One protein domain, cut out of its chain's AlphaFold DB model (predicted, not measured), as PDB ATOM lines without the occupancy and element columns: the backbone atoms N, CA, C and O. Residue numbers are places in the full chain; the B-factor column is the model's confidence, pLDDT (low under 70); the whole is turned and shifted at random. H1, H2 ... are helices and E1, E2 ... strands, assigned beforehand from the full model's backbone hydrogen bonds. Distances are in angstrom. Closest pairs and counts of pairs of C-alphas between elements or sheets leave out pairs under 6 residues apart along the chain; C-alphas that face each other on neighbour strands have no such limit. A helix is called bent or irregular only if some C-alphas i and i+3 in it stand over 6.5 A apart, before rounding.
ATOM      1  N   TYR A   8      97.419 119.468 104.644       97.94
ATOM      2  CA  TYR A   8      98.413 120.328 105.262       97.94
ATOM      3  C   TYR A   8      99.068 121.172 104.173       97.94
ATOM      4  O   TYR A   8      99.540 120.627 103.172       97.94
ATOM      5  N   TRP A   9      99.063 122.487 104.364       98.19
ATOM      6  CA  TRP A   9      99.788 123.446 103.541       98.19
ATOM      7  C   TRP A   9     101.017 123.914 104.312       98.19
ATOM      8  O   TRP A   9     100.906 124.269 105.487       98.19
ATOM      9  N   TYR A  10     102.169 123.924 103.650       97.75
ATOM     10  CA  TYR A  10     103.402 124.490 104.181       97.75
ATOM     11  C   TYR A  10     104.050 125.365 103.120       97.75
ATOM     12  O   TYR A  10     104.237 124.921 101.986       97.75
ATOM     13  N   GLY A  11     104.394 126.598 103.475       97.56
ATOM     14  CA  GLY A  11     104.983 127.513 102.511       97.56
ATOM     15  C   GLY A  11     105.259 128.906 103.047       97.56
ATOM     16  O   GLY A  11     104.996 129.233 104.202       97.56
ATOM     17  N   SER A  12     105.809 129.729 102.159       97.50
ATOM     18  CA  SER A  12     106.132 131.130 102.406       97.50
ATOM     19  C   SER A  12     104.918 132.025 102.165       97.50
ATOM     20  O   SER A  12     104.335 132.024 101.080       97.50
ATOM     21  N   ALA A  13     104.585 132.838 103.163       96.19
ATOM     22  CA  ALA A  13     103.652 133.953 103.075       96.19
ATOM     23  C   ALA A  13     104.439 135.278 103.076       96.19
ATOM     24  O   ALA A  13     104.498 136.011 104.068       96.19
ATOM     25  N   LEU A  14     105.087 135.585 101.949       96.19
ATOM     26  CA  LEU A  14     105.891 136.797 101.791       96.19
ATOM     27  C   LEU A  14     105.041 137.978 101.302       96.19
ATOM     28  O   LEU A  14     104.403 137.923 100.253       96.19
ATOM     29  N   LYS A  15     105.084 139.093 102.037       96.00
ATOM     30  CA  LYS A  15     104.436 140.350 101.634       96.00
ATOM     31  C   LYS A  15     105.325 141.135 100.667       96.00
ATOM     32  O   LYS A  15     106.528 141.247 100.887       96.00
ATOM     33  N   ASN A  16     104.723 141.790  99.671       96.50
ATOM     34  CA  ASN A  16     105.456 142.650  98.727       96.50
ATOM     35  C   ASN A  16     106.282 143.746  99.418       96.50
ATOM     36  O   ASN A  16     107.405 144.010  98.998       96.50
ATOM     37  N   CYS A  17     105.772 144.348 100.495       96.12
ATOM     38  CA  CYS A  17     106.498 145.389 101.224       96.12
ATOM     39  C   CYS A  17     107.835 144.900 101.807       96.12
ATOM     40  O   CYS A  17     108.789 145.670 101.855       96.12
ATOM     41  N   ALA A  18     107.935 143.624 102.197       94.38
ATOM     42  CA  ALA A  18     109.180 143.042 102.693       94.38
ATOM     43  C   ALA A  18     110.231 142.920 101.577       94.38
ATOM     44  O   ALA A  18     111.402 143.205 101.804       94.38
ATOM     45  N   ALA A  19     109.811 142.576 100.354       96.12
ATOM     46  CA  ALA A  19     110.702 142.568  99.195       96.12
ATOM     47  C   ALA A  19     111.128 143.984  98.782       96.12
ATOM     48  O   ALA A  19     112.310 144.235  98.540       96.12
ATOM     49  N   GLN A  20     110.183 144.925  98.781       96.62
ATOM     50  CA  GLN A  20     110.430 146.326  98.426       96.62
ATOM     51  C   GLN A  20     111.363 147.041  99.411       96.62
ATOM     52  O   GLN A  20     112.093 147.943  99.007       96.62
ATOM     53  N   ALA A  21     111.380 146.621 100.679       95.50
ATOM     54  CA  ALA A  21     112.320 147.122 101.679       95.50
ATOM     55  C   ALA A  21     113.786 146.753 101.378       95.50
ATOM     56  O   ALA A  21     114.683 147.500 101.759       95.50
ATOM     57  N   LEU A  22     114.036 145.633 100.689       93.38
ATOM     58  CA  LEU A  22     115.380 145.248 100.239       93.38
ATOM     59  C   LEU A  22     115.735 145.901  98.900       93.38
ATOM     60  O   LEU A  22     116.862 146.352  98.701       93.38
ATOM     61  N   ASN A  23     114.776 145.944  97.978       93.06
ATOM     62  CA  ASN A  23     114.922 146.587  96.681       93.06
ATOM     63  C   ASN A  23     113.546 147.089  96.207       93.06
ATOM     64  O   ASN A  23     112.682 146.253  95.933       93.06
ATOM     65  N   PRO A  24     113.342 148.408  96.016       95.00
ATOM     66  CA  PRO A  24     112.049 148.982  95.625       95.00
ATOM     67  C   PRO A  24     111.429 148.395  94.349       95.00
ATOM     68  O   PRO A  24     110.215 148.452  94.174       95.00
ATOM     69  N   GLN A  25     112.246 147.833  93.455       94.50
ATOM     70  CA  GLN A  25     111.794 147.227  92.200       94.50
ATOM     71  C   GLN A  25     111.479 145.728  92.322       94.50
ATOM     72  O   GLN A  25     111.010 145.119  91.362       94.50
ATOM     73  N   SER A  26     111.742 145.109  93.476       94.44
ATOM     74  CA  SER A  26     111.519 143.678  93.688       94.44
ATOM     75  C   SER A  26     110.098 143.380  94.158       94.44
ATOM     76  O   SER A  26     109.553 144.042  95.041       94.44
ATOM     77  N   SER A  27     109.514 142.331  93.583       97.44
ATOM     78  CA  SER A  27     108.266 141.732  94.062       97.44
ATOM     79  C   SER A  27     108.547 140.612  95.070       97.44
ATOM     80  O   SER A  27     109.665 140.093  95.133       97.44
ATOM     81  N   ALA A  28     107.525 140.190  95.817       97.44
ATOM     82  CA  ALA A  28     107.603 138.993  96.652       97.44
ATOM     83  C   ALA A  28     108.015 137.759  95.827       97.44
ATOM     84  O   ALA A  28     108.908 137.020  96.233       97.44
ATOM     85  N   THR A  29     107.450 137.589  94.627       97.62
ATOM     86  CA  THR A  29     107.803 136.493  93.713       97.62
ATOM     87  C   THR A  29     109.280 136.533  93.320       97.62
ATOM     88  O   THR A  29     109.962 135.512  93.359       97.62
ATOM     89  N   THR A  30     109.805 137.718  92.992       97.00
ATOM     90  CA  THR A  30     111.227 137.902  92.663       97.00
ATOM     91  C   THR A  30     112.109 137.487  93.832       97.00
ATOM     92  O   THR A  30     113.066 136.737  93.644       97.00
ATOM     93  N   LEU A  31     111.779 137.943  95.043       97.12
ATOM     94  CA  LEU A  31     112.576 137.637  96.222       97.12
ATOM     95  C   LEU A  31     112.544 136.140  96.568       97.12
ATOM     96  O   LEU A  31     113.591 135.586  96.891       97.12
ATOM     97  N   GLN A  32     111.396 135.467  96.429       97.94
ATOM     98  CA  GLN A  32     111.283 134.015  96.637       97.94
ATOM     99  C   GLN A  32     112.189 133.218  95.687       97.94
ATOM    100  O   GLN A  32     112.877 132.299  96.128       97.94
ATOM    101  N   VAL A  33     112.247 133.595  94.405       97.94
ATOM    102  CA  VAL A  33     113.135 132.943  93.424       97.94
ATOM    103  C   VAL A  33     114.603 133.188  93.774       97.94
ATOM    104  O   VAL A  33     115.393 132.249  93.853       97.94
ATOM    105  N   VAL A  34     114.974 134.445  94.024       97.06
ATOM    106  CA  VAL A  34     116.364 134.823  94.325       97.06
ATOM    107  C   VAL A  34     116.862 134.167  95.617       97.06
ATOM    108  O   VAL A  34     118.016 133.746  95.670       97.06
ATOM    109  N   ALA A  35     116.003 134.010  96.626       97.44
ATOM    110  CA  ALA A  35     116.335 133.308  97.864       97.44
ATOM    111  C   ALA A  35     116.779 131.858  97.604       97.44
ATOM    112  O   ALA A  35     117.813 131.428  98.119       97.44
ATOM    113  N   GLY A  36     116.041 131.130  96.755       98.00
ATOM    114  CA  GLY A  36     116.402 129.774  96.336       98.00
ATOM    115  C   GLY A  36     117.705 129.734  95.536       98.00
ATOM    116  O   GLY A  36     118.570 128.904  95.808       98.00
ATOM    117  N   VAL A  37     117.896 130.677  94.607       98.25
ATOM    118  CA  VAL A  37     119.123 130.771  93.794       98.25
ATOM    119  C   VAL A  37     120.358 131.026  94.662       98.25
ATOM    120  O   VAL A  37     121.364 130.340  94.503       98.25
ATOM    121  N   ILE A  38     120.300 131.972  95.604       97.88
ATOM    122  CA  ILE A  38     121.431 132.285  96.494       97.88
ATOM    123  C   ILE A  38     121.777 131.082  97.379       97.88
ATOM    124  O   ILE A  38     122.955 130.758  97.543       97.88
ATOM    125  N   ALA A  39     120.767 130.400  97.921       98.50
ATOM    126  CA  ALA A  39     120.971 129.190  98.708       98.50
ATOM    127  C   ALA A  39     121.601 128.063  97.872       98.50
ATOM    128  O   ALA A  39     122.564 127.440  98.320       98.50
ATOM    129  N   GLY A  40     121.130 127.858  96.638       98.25
ATOM    130  CA  GLY A  40     121.682 126.878  95.702       98.25
ATOM    131  C   GLY A  40     123.126 127.180  95.297       98.25
ATOM    132  O   GLY A  40     123.968 126.286  95.328       98.25
ATOM    133  N   ILE A  41     123.457 128.445  95.008       98.38
ATOM    134  CA  ILE A  41     124.842 128.873  94.744       98.38
ATOM    135  C   ILE A  41     125.725 128.562  95.952       98.38
ATOM    136  O   ILE A  41     126.809 128.002  95.796       98.38
ATOM    137  N   ARG A  42     125.264 128.890  97.164       98.31
ATOM    138  CA  ARG A  42     126.023 128.601  98.382       98.31
ATOM    139  C   ARG A  42     126.236 127.101  98.575       98.31
ATOM    140  O   ARG A  42     127.341 126.698  98.915       98.31
ATOM    141  N   TRP A  43     125.221 126.282  98.310       98.44
ATOM    142  CA  TRP A  43     125.343 124.827  98.380       98.44
ATOM    143  C   TRP A  43     126.338 124.287  97.346       98.44
ATOM    144  O   TRP A  43     127.182 123.460  97.686       98.44
ATOM    145  N   ALA A  44     126.294 124.789  96.109       98.00
ATOM    146  CA  ALA A  44     127.194 124.373  95.036       98.00
ATOM    147  C   ALA A  44     128.663 124.719  95.331       98.00
ATOM    148  O   ALA A  44     129.557 123.943  94.999       98.00
ATOM    149  N   LEU A  45     128.917 125.855  95.990       97.88
ATOM    150  CA  LEU A  45     130.261 126.239  96.437       97.88
ATOM    151  C   LEU A  45     130.819 125.287  97.507       97.88
ATOM    152  O   LEU A  45     132.009 124.983  97.479       97.88
ATOM    153  N   GLU A  46     129.971 124.790  98.411       97.38
ATOM    154  CA  GLU A  46     130.344 123.789  99.426       97.38
ATOM    155  C   GLU A  46     130.466 122.372  98.823       97.38
ATOM    156  O   GLU A  46     131.211 121.533  99.330       97.38
ATOM    157  N   ASN A  47     129.781 122.104  97.703       97.50
ATOM    158  CA  ASN A  47     129.676 120.780  97.074       97.50
ATOM    159  C   ASN A  47     130.108 120.766  95.588       97.50
ATOM    160  O   ASN A  47     129.392 120.231  94.737       97.50
ATOM    161  N   PRO A  48     131.313 121.252  95.227       97.44
ATOM    162  CA  PRO A  48     131.679 121.561  93.837       97.44
ATOM    163  C   PRO A  48     131.844 120.342  92.911       97.44
ATOM    164  O   PRO A  48     132.056 120.500  91.711       97.44
ATOM    165  N   ARG A  49     131.812 119.118  93.452       97.56
ATOM    166  CA  ARG A  49     132.042 117.862  92.711       97.56
ATOM    167  C   ARG A  49     130.825 116.932  92.668       97.56
ATOM    168  O   ARG A  49     130.988 115.764  92.337       97.56
ATOM    169  N   HIS A  50     129.633 117.428  92.995       96.50
ATOM    170  CA  HIS A  50     128.403 116.623  92.975       96.50
ATOM    171  C   HIS A  50     127.800 116.418  91.574       96.50
ATOM    172  O   HIS A  50     126.862 115.646  91.427       96.50
ATOM    173  N   GLY A  51     128.364 117.037  90.531       96.44
ATOM    174  CA  GLY A  51     127.846 116.906  89.168       96.44
ATOM    175  C   GLY A  51     126.563 117.712  88.956       96.44
ATOM    176  O   GLY A  51     126.390 118.771  89.557       96.44
ATOM    177  N   ILE A  52     125.700 117.235  88.057       97.50
ATOM    178  CA  ILE A  52     124.365 117.807  87.836       97.50
ATOM    179  C   ILE A  52     123.439 117.201  88.887       97.50
ATOM    180  O   ILE A  52     123.390 115.981  89.000       97.50
ATOM    181  N   VAL A  53     122.730 118.056  89.621       97.94
ATOM    182  CA  VAL A  53     121.773 117.661  90.659       97.94
ATOM    183  C   VAL A  53     120.490 118.478  90.542       97.94
ATOM    184  O   VAL A  53     120.512 119.604  90.032       97.94
ATOM    185  N   GLU A  54     119.392 117.929  91.049       98.12
ATOM    186  CA  GLU A  54     118.098 118.602  91.197       98.12
ATOM    187  C   GLU A  54     117.833 119.010  92.659       98.12
ATOM    188  O   GLU A  54     118.599 118.686  93.570       98.12
ATOM    189  N   ALA A  55     116.766 119.777  92.907       96.81
ATOM    190  CA  ALA A  55     116.476 120.312  94.242       96.81
ATOM    191  C   ALA A  55     116.205 119.202  95.275       96.81
ATOM    192  O   ALA A  55     116.532 119.354  96.449       96.81
ATOM    193  N   GLU A  56     115.643 118.084  94.823       97.38
ATOM    194  CA  GLU A  56     115.319 116.885  95.590       97.38
ATOM    195  C   GLU A  56     116.566 116.143  96.101       97.38
ATOM    196  O   GLU A  56     116.475 115.380  97.062       97.38
ATOM    197  N   GLU A  57     117.727 116.370  95.483       97.75
ATOM    198  CA  GLU A  57     119.003 115.731  95.832       97.75
ATOM    199  C   GLU A  57     119.860 116.592  96.777       97.75
ATOM    200  O   GLU A  57     120.927 116.172  97.228       97.75
ATOM    201  N   ILE A  58     119.397 117.803  97.092       97.44
ATOM    202  CA  ILE A  58     120.093 118.774  97.935       97.44
ATOM    203  C   ILE A  58     119.528 118.729  99.364       97.44
ATOM    204  O   ILE A  58     118.328 118.556  99.575       97.44
ATOM    205  N   ASP A  59     120.383 118.937 100.373       97.31
ATOM    206  CA  ASP A  59     119.935 119.080 101.763       97.31
ATOM    207  C   ASP A  59     119.009 120.299 101.922       97.31
ATOM    208  O   ASP A  59     119.439 121.460 101.947       97.31
ATOM    209  N   PHE A  60     117.713 120.025 102.068       97.62
ATOM    210  CA  PHE A  60     116.693 121.054 102.212       97.62
ATOM    211  C   PHE A  60     116.879 121.903 103.481       97.62
ATOM    212  O   PHE A  60     116.479 123.068 103.484       97.62
ATOM    213  N   GLN A  61     117.488 121.368 104.549       98.00
ATOM    214  CA  GLN A  61     117.737 122.123 105.782       98.00
ATOM    215  C   GLN A  61     118.820 123.175 105.560       98.00
ATOM    216  O   GLN A  61     118.662 124.316 105.998       98.00
ATOM    217  N   PHE A  62     119.879 122.820 104.826       98.06
ATOM    218  CA  PHE A  62     120.900 123.769 104.397       98.06
ATOM    219  C   PHE A  62     120.285 124.892 103.558       98.06
ATOM    220  O   PHE A  62     120.487 126.072 103.850       98.06
ATOM    221  N   ILE A  63     119.488 124.538 102.546       98.31
ATOM    222  CA  ILE A  63     118.860 125.519 101.652       98.31
ATOM    223  C   ILE A  63     117.917 126.445 102.421       98.31
ATOM    224  O   ILE A  63     118.033 127.667 102.305       98.31
ATOM    225  N   LEU A  64     117.027 125.895 103.253       97.88
ATOM    226  CA  LEU A  64     116.117 126.695 104.072       97.88
ATOM    227  C   LEU A  64     116.870 127.566 105.080       97.88
ATOM    228  O   LEU A  64     116.496 128.721 105.242       97.88
ATOM    229  N   GLY A  65     117.954 127.083 105.691       97.81
ATOM    230  CA  GLY A  65     118.766 127.878 106.615       97.81
ATOM    231  C   GLY A  65     119.343 129.150 105.984       97.81
ATOM    232  O   GLY A  65     119.523 130.155 106.669       97.81
ATOM    233  N   ILE A  66     119.582 129.136 104.669       98.00
ATOM    234  CA  ILE A  66     120.048 130.303 103.909       98.00
ATOM    235  C   ILE A  66     118.885 131.135 103.358       98.00
ATOM    236  O   ILE A  66     118.942 132.363 103.393       98.00
ATOM    237  N   ALA A  67     117.838 130.490 102.845       98.06
ATOM    238  CA  ALA A  67     116.728 131.167 102.180       98.06
ATOM    239  C   ALA A  67     115.724 131.799 103.161       98.06
ATOM    240  O   ALA A  67     115.136 132.830 102.844       98.06
ATOM    241  N   GLN A  68     115.532 131.217 104.350       96.94
ATOM    242  CA  GLN A  68     114.484 131.582 105.312       96.94
ATOM    243  C   GLN A  68     114.390 133.087 105.626       96.94
ATOM    244  O   GLN A  68     113.265 133.593 105.634       96.94
ATOM    245  N   PRO A  69     115.492 133.847 105.806       95.75
ATOM    246  CA  PRO A  69     115.419 135.293 106.038       95.75
ATOM    247  C   PRO A  69     114.723 136.088 104.920       95.75
ATOM    248  O   PRO A  69     114.248 137.195 105.158       95.75
ATOM    249  N   TYR A  70     114.647 135.532 103.708       96.44
ATOM    250  CA  TYR A  70     114.065 136.164 102.522       96.44
ATOM    251  C   TYR A  70     112.662 135.643 102.180       96.44
ATOM    252  O   TYR A  70     112.029 136.143 101.254       96.44
ATOM    253  N   LEU A  71     112.157 134.649 102.917       97.00
ATOM    254  CA  LEU A  71     110.875 133.995 102.639       97.00
ATOM    255  C   LEU A  71     109.712 134.556 103.469       97.00
ATOM    256  O   LEU A  71     108.584 134.080 103.350       97.00
ATOM    257  N   GLY A  72     109.944 135.583 104.288       94.50
ATOM    258  CA  GLY A  72     108.906 136.123 105.163       94.50
ATOM    259  C   GLY A  72     108.458 135.085 106.192       94.50
ATOM    260  O   GLY A  72     109.285 134.400 106.789       94.50
ATOM    261  N   GLU A  73     107.151 134.975 106.417       95.44
ATOM    262  CA  GLU A  73     106.604 133.997 107.358       95.44
ATOM    263  C   GLU A  73     106.473 132.622 106.689       95.44
ATOM    264  O   GLU A  73     105.797 132.484 105.668       95.44
ATOM    265  N   LEU A  74     107.111 131.598 107.262       97.00
ATOM    266  CA  LEU A  74     106.878 130.204 106.885       97.00
ATOM    267  C   LEU A  74     105.716 129.670 107.720       97.00
ATOM    268  O   LEU A  74     105.830 129.545 108.939       97.00
ATOM    269  N   VAL A  75     104.598 129.371 107.063       97.62
ATOM    270  CA  VAL A  75     103.357 128.956 107.724       97.62
ATOM    271  C   VAL A  75     103.081 127.491 107.422       97.62
ATOM    272  O   VAL A  75     103.207 127.041 106.287       97.62
ATOM    273  N   GLY A  76     102.680 126.758 108.458       97.75
ATOM    274  CA  GLY A  76     102.157 125.403 108.365       97.75
ATOM    275  C   GLY A  76     100.721 125.368 108.870       97.75
ATOM    276  O   GLY A  76     100.487 125.651 110.043       97.75
ATOM    277  N   ALA A  77      99.763 125.014 108.017       97.88
ATOM    278  CA  ALA A  77      98.345 125.042 108.357       97.88
ATOM    279  C   ALA A  77      97.628 123.764 107.918       97.88
ATOM    280  O   ALA A  77      97.713 123.349 106.761       97.88
ATOM    281  N   TYR A  78      96.887 123.156 108.848       97.81
ATOM    282  CA  TYR A  78      95.927 122.105 108.521       97.81
ATOM    283  C   TYR A  78      94.604 122.714 108.063       97.81
ATOM    284  O   TYR A  78      94.186 123.761 108.558       97.81
ATOM    285  N   THR A  79      93.922 122.031 107.147       95.00
ATOM    286  CA  THR A  79      92.586 122.415 106.690       95.00
ATOM    287  C   THR A  79      91.700 121.192 106.488       95.00
ATOM    288  O   THR A  79      92.159 120.125 106.074       95.00
ATOM    289  N   ASN A  80      90.405 121.374 106.746       92.88
ATOM    290  CA  ASN A  80      89.363 120.397 106.429       92.88
ATOM    291  C   ASN A  80      88.847 120.552 104.988       92.88
ATOM    292  O   ASN A  80      87.939 119.832 104.592       92.88
ATOM    293  N   TRP A  81      89.404 121.489 104.211       93.06
ATOM    294  CA  TRP A  81      89.043 121.660 102.808       93.06
ATOM    295  C   TRP A  81      89.391 120.411 101.991       93.06
ATOM    296  O   TRP A  81      90.482 119.848 102.117       93.06
ATOM    297  N   SER A  82      88.469 120.026 101.123       89.88
ATOM    298  CA  SER A  82      88.636 119.040 100.062       89.88
ATOM    299  C   SER A  82      87.971 119.569  98.782       89.88
ATOM    300  O   SER A  82      87.116 120.457  98.864       89.88
ATOM    301  N   PRO A  83      88.313 119.040  97.596       87.06
ATOM    302  CA  PRO A  83      87.690 119.451  96.333       87.06
ATOM    303  C   PRO A  83      86.155 119.346  96.315       87.06
ATOM    304  O   PRO A  83      85.480 120.141  95.670       87.06
ATOM    305  N   ASP A  84      85.585 118.404  97.072       81.44
ATOM    306  CA  ASP A  84      84.140 118.186  97.204       81.44
ATOM    307  C   ASP A  84      83.487 118.928  98.386       81.44
ATOM    308  O   ASP A  84      82.273 118.840  98.562       81.44
ATOM    309  N   TYR A  85      84.246 119.718  99.154       76.88
ATOM    310  CA  TYR A  85      83.790 120.364 100.393       76.88
ATOM    311  C   TYR A  85      82.523 121.225 100.222       76.88
ATOM    312  O   TYR A  85      81.706 121.308 101.136       76.88
ATOM    313  N   ASN A  86      82.333 121.838  99.048       68.56
ATOM    314  CA  ASN A  86      81.156 122.650  98.707       68.56
ATOM    315  C   ASN A  86      80.412 122.151  97.455       68.56
ATOM    316  O   ASN A  86      79.607 122.893  96.887       68.56
ATOM    317  N   ALA A  87      80.681 120.929  96.990       65.56
ATOM    318  CA  ALA A  87      80.143 120.435  95.728       65.56
ATOM    319  C   ALA A  87      78.666 120.025  95.876       65.56
ATOM    320  O   ALA A  87      78.341 118.854  96.044       65.56
ATOM    321  N   LYS A  88      77.761 121.012  95.824       60.53
ATOM    322  CA  LYS A  88      76.306 120.780  95.776       60.53
ATOM    323  C   LYS A  88      75.867 120.107  94.469       60.53
ATOM    324  O   LYS A  88      74.913 119.340  94.497       60.53
ATOM    325  N   ASP A  89      76.617 120.333  93.388       60.47
ATOM    326  CA  ASP A  89      76.340 119.848  92.029       60.47
ATOM    327  C   ASP A  89      77.521 119.032  91.469       60.47
ATOM    328  O   ASP A  89      77.970 119.244  90.342       60.47
ATOM    329  N   SER A  90      78.102 118.129  92.271       63.06
ATOM    330  CA  SER A  90      79.186 117.275  91.769       63.06
ATOM    331  C   SER A  90      78.668 116.346  90.667       63.06
ATOM    332  O   SER A  90      77.725 115.588  90.884       63.06
ATOM    333  N   LEU A  91      79.318 116.367  89.499       65.19
ATOM    334  CA  LEU A  91      79.078 115.396  88.422       65.19
ATOM    335  C   LEU A  91      79.572 113.986  88.785       65.19
ATOM    336  O   LEU A  91      79.245 113.017  88.101       65.19
ATOM    337  N   TYR A  92      80.358 113.874  89.857       65.88
ATOM    338  CA  TYR A  92      80.959 112.633  90.306       65.88
ATOM    339  C   TYR A  92      80.172 112.036  91.476       65.88
ATOM    340  O   TYR A  92      79.716 112.770  92.358       65.88
ATOM    341  N   PRO A  93      80.019 110.700  91.526       65.12
ATOM    342  CA  PRO A  93      79.365 110.047  92.649       65.12
ATOM    343  C   PRO A  93      80.082 110.384  93.960       65.12
ATOM    344  O   PRO A  93      81.306 110.538  93.998       65.12
ATOM    345  N   SER A  94      79.324 110.471  95.056       63.41
ATOM    346  CA  SER A  94      79.874 110.689  96.395       63.41
ATOM    347  C   SER A  94      80.711 109.480  96.828       63.41
ATOM    348  O   SER A  94      80.233 108.519  97.428       63.41
ATOM    349  N   THR A  95      81.994 109.502  96.477       67.06
ATOM    350  CA  THR A  95      82.981 108.509  96.904       67.06
ATOM    351  C   THR A  95      83.637 108.934  98.214       67.06
ATOM    352  O   THR A  95      83.808 110.122  98.481       67.06
ATOM    353  N   TYR A  96      84.107 107.959  98.998       68.25
ATOM    354  CA  TYR A  96      84.936 108.197 100.190       68.25
ATOM    355  C   TYR A  96      86.340 108.746  99.857       68.25
ATOM    356  O   TYR A  96      87.132 109.029 100.753       68.25
ATOM    357  N   LEU A  97      86.671 108.886  98.569       83.06
ATOM    358  CA  LEU A  97      87.961 109.358  98.084       83.06
ATOM    359  C   LEU A  97      87.848 110.833  97.679       83.06
ATOM    360  O   LEU A  97      87.679 111.169  96.507       83.06
ATOM    361  N   SER A  98      87.925 111.739  98.651       86.31
ATOM    362  CA  SER A  98      87.806 113.188  98.407       86.31
ATOM    363  C   SER A  98      88.946 113.783  97.570       86.31
ATOM    364  O   SER A  98      88.777 114.835  96.969       86.31
ATOM    365  N   TRP A  99      90.090 113.099  97.475       91.06
ATOM    366  CA  TRP A  99      91.313 113.598  96.831       91.06
ATOM    367  C   TRP A  99      91.557 113.060  95.410       91.06
ATOM    368  O   TRP A  99      92.682 113.122  94.920       91.06
ATOM    369  N   GLN A 100      90.534 112.507  94.752       90.06
ATOM    370  CA  GLN A 100      90.670 112.036  93.370       90.06
ATOM    371  C   GLN A 100      90.898 113.197  92.404       90.06
ATOM    372  O   GLN A 100      90.247 114.235  92.516       90.06
ATOM    373  N   PHE A 101      91.802 113.001  91.439       88.81
ATOM    374  CA  PHE A 101      92.192 114.028  90.466       88.81
ATOM    375  C   PHE A 101      90.992 114.604  89.702       88.81
ATOM    376  O   PHE A 101      90.910 115.813  89.519       88.81
ATOM    377  N   GLU A 102      90.028 113.756  89.338       85.38
ATOM    378  CA  GLU A 102      88.805 114.156  88.631       85.38
ATOM    379  C   GLU A 102      88.018 115.258  89.361       85.38
ATOM    380  O   GLU A 102      87.449 116.134  88.723       85.38
ATOM    381  N   LYS A 103      88.066 115.285  90.700       84.38
ATOM    382  CA  LYS A 103      87.352 116.272  91.519       84.38
ATOM    383  C   LYS A 103      88.021 117.651  91.538       84.38
ATOM    384  O   LYS A 103      87.412 118.603  92.009       84.38
ATOM    385  N   PHE A 104      89.262 117.765  91.063       87.19
ATOM    386  CA  PHE A 104      89.961 119.047  90.914       87.19
ATOM    387  C   PHE A 104      89.717 119.706  89.555       87.19
ATOM    388  O   PHE A 104      90.077 120.868  89.374       87.19
ATOM    389  N   LEU A 105      89.167 118.970  88.589       85.50
ATOM    390  CA  LEU A 105      88.943 119.481  87.247       85.50
ATOM    391  C   LEU A 105      87.674 120.335  87.229       85.50
ATOM    392  O   LEU A 105      86.594 119.877  87.599       85.50
TER     393      LEU A 105
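What this domain is: This is residues 8 to 105 of the 116 residues of an uncharacterized protein of Pseudomonas putida (UniProt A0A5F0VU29). A cluster of three helices makes one end of the model, a narrow two-stranded ribbon leads away from it, and a loose loop with a very short helix makes the other end. In the cluster H2 and H3 form a helical hairpin, with H1 near the place where H2 begins and H3 ends; the ribbon is E1 beside E2, and beyond it come residues 80 to 100 and H4. The printed part has 98 residues with four named helices and two named strands, in the order E1, H1, H2, H3, E2, H4; the sheet has the order E1 - E2 and is antiparallel, and the class is mixed, helices and strands. The whole is only just extended, close to loose, with a radius of gyration of the C-alphas of 19.2 A and spans of 53 by 36 by 21 A.

How they stand to each other: E1, residues 8 to 13, and E2, residues 73 to 79, are antiparallel neighbours, with 155 degrees between their directions. N 9 and O 77 are within hydrogen-bond range at 2.9 A, as are N 13 and O 73 at 2.8 A. H1, residues 16 to 22, touches H2, residues 28 to 46, with residues 28 to 31 of H2 alone; the closest C-alphas are those of Asn 16 and Ala 28, 4.7 A apart. They run the same way at a steep tilt of 49 degrees. H2 and H3, residues 60 to 70, are a helical hairpin; they touch, with C-alphas 35 and 67 closest at 4.8 A, and run opposite ways at a steep tilt of 43 degrees. H1 and H3 are close but not clearly touching, with C-alphas 19 and 70 closest at 8.0 A. H4, residues 101 to 104, touches no helix and is apart from E1. In H2 every O i to N i+4 pair is within hydrogen-bond range, against 2 of 3 in H1 and 5 of 7 in H3; H4 is too short for such a pair.

Where its parts are: E1 begins at C-alpha 8, (98.413, 120.328, 105.262), and is 14.8 A long from first to last C-alpha. After H1, H2 measures 27.5 A and ends at C-alpha 46, (130.344, 123.789, 99.426). H3 measures 15.3 A and is irregular, with C-alphas 66 and 69 at 7.1 A. E2 measures 18.2 A. H4 ends at C-alpha 104, (89.961, 119.047, 90.914).

The domain as a whole: The two C-alphas farthest apart, those of Arg 49 and Lys 88, are 55.9 A apart. The printed part has no cut. The links from H2 to H3, 13 residues, and from E2 to H4, 21 residues, are long. The mean pLDDT of the printed part is 91.9, and residues 86 to 96 are under 70.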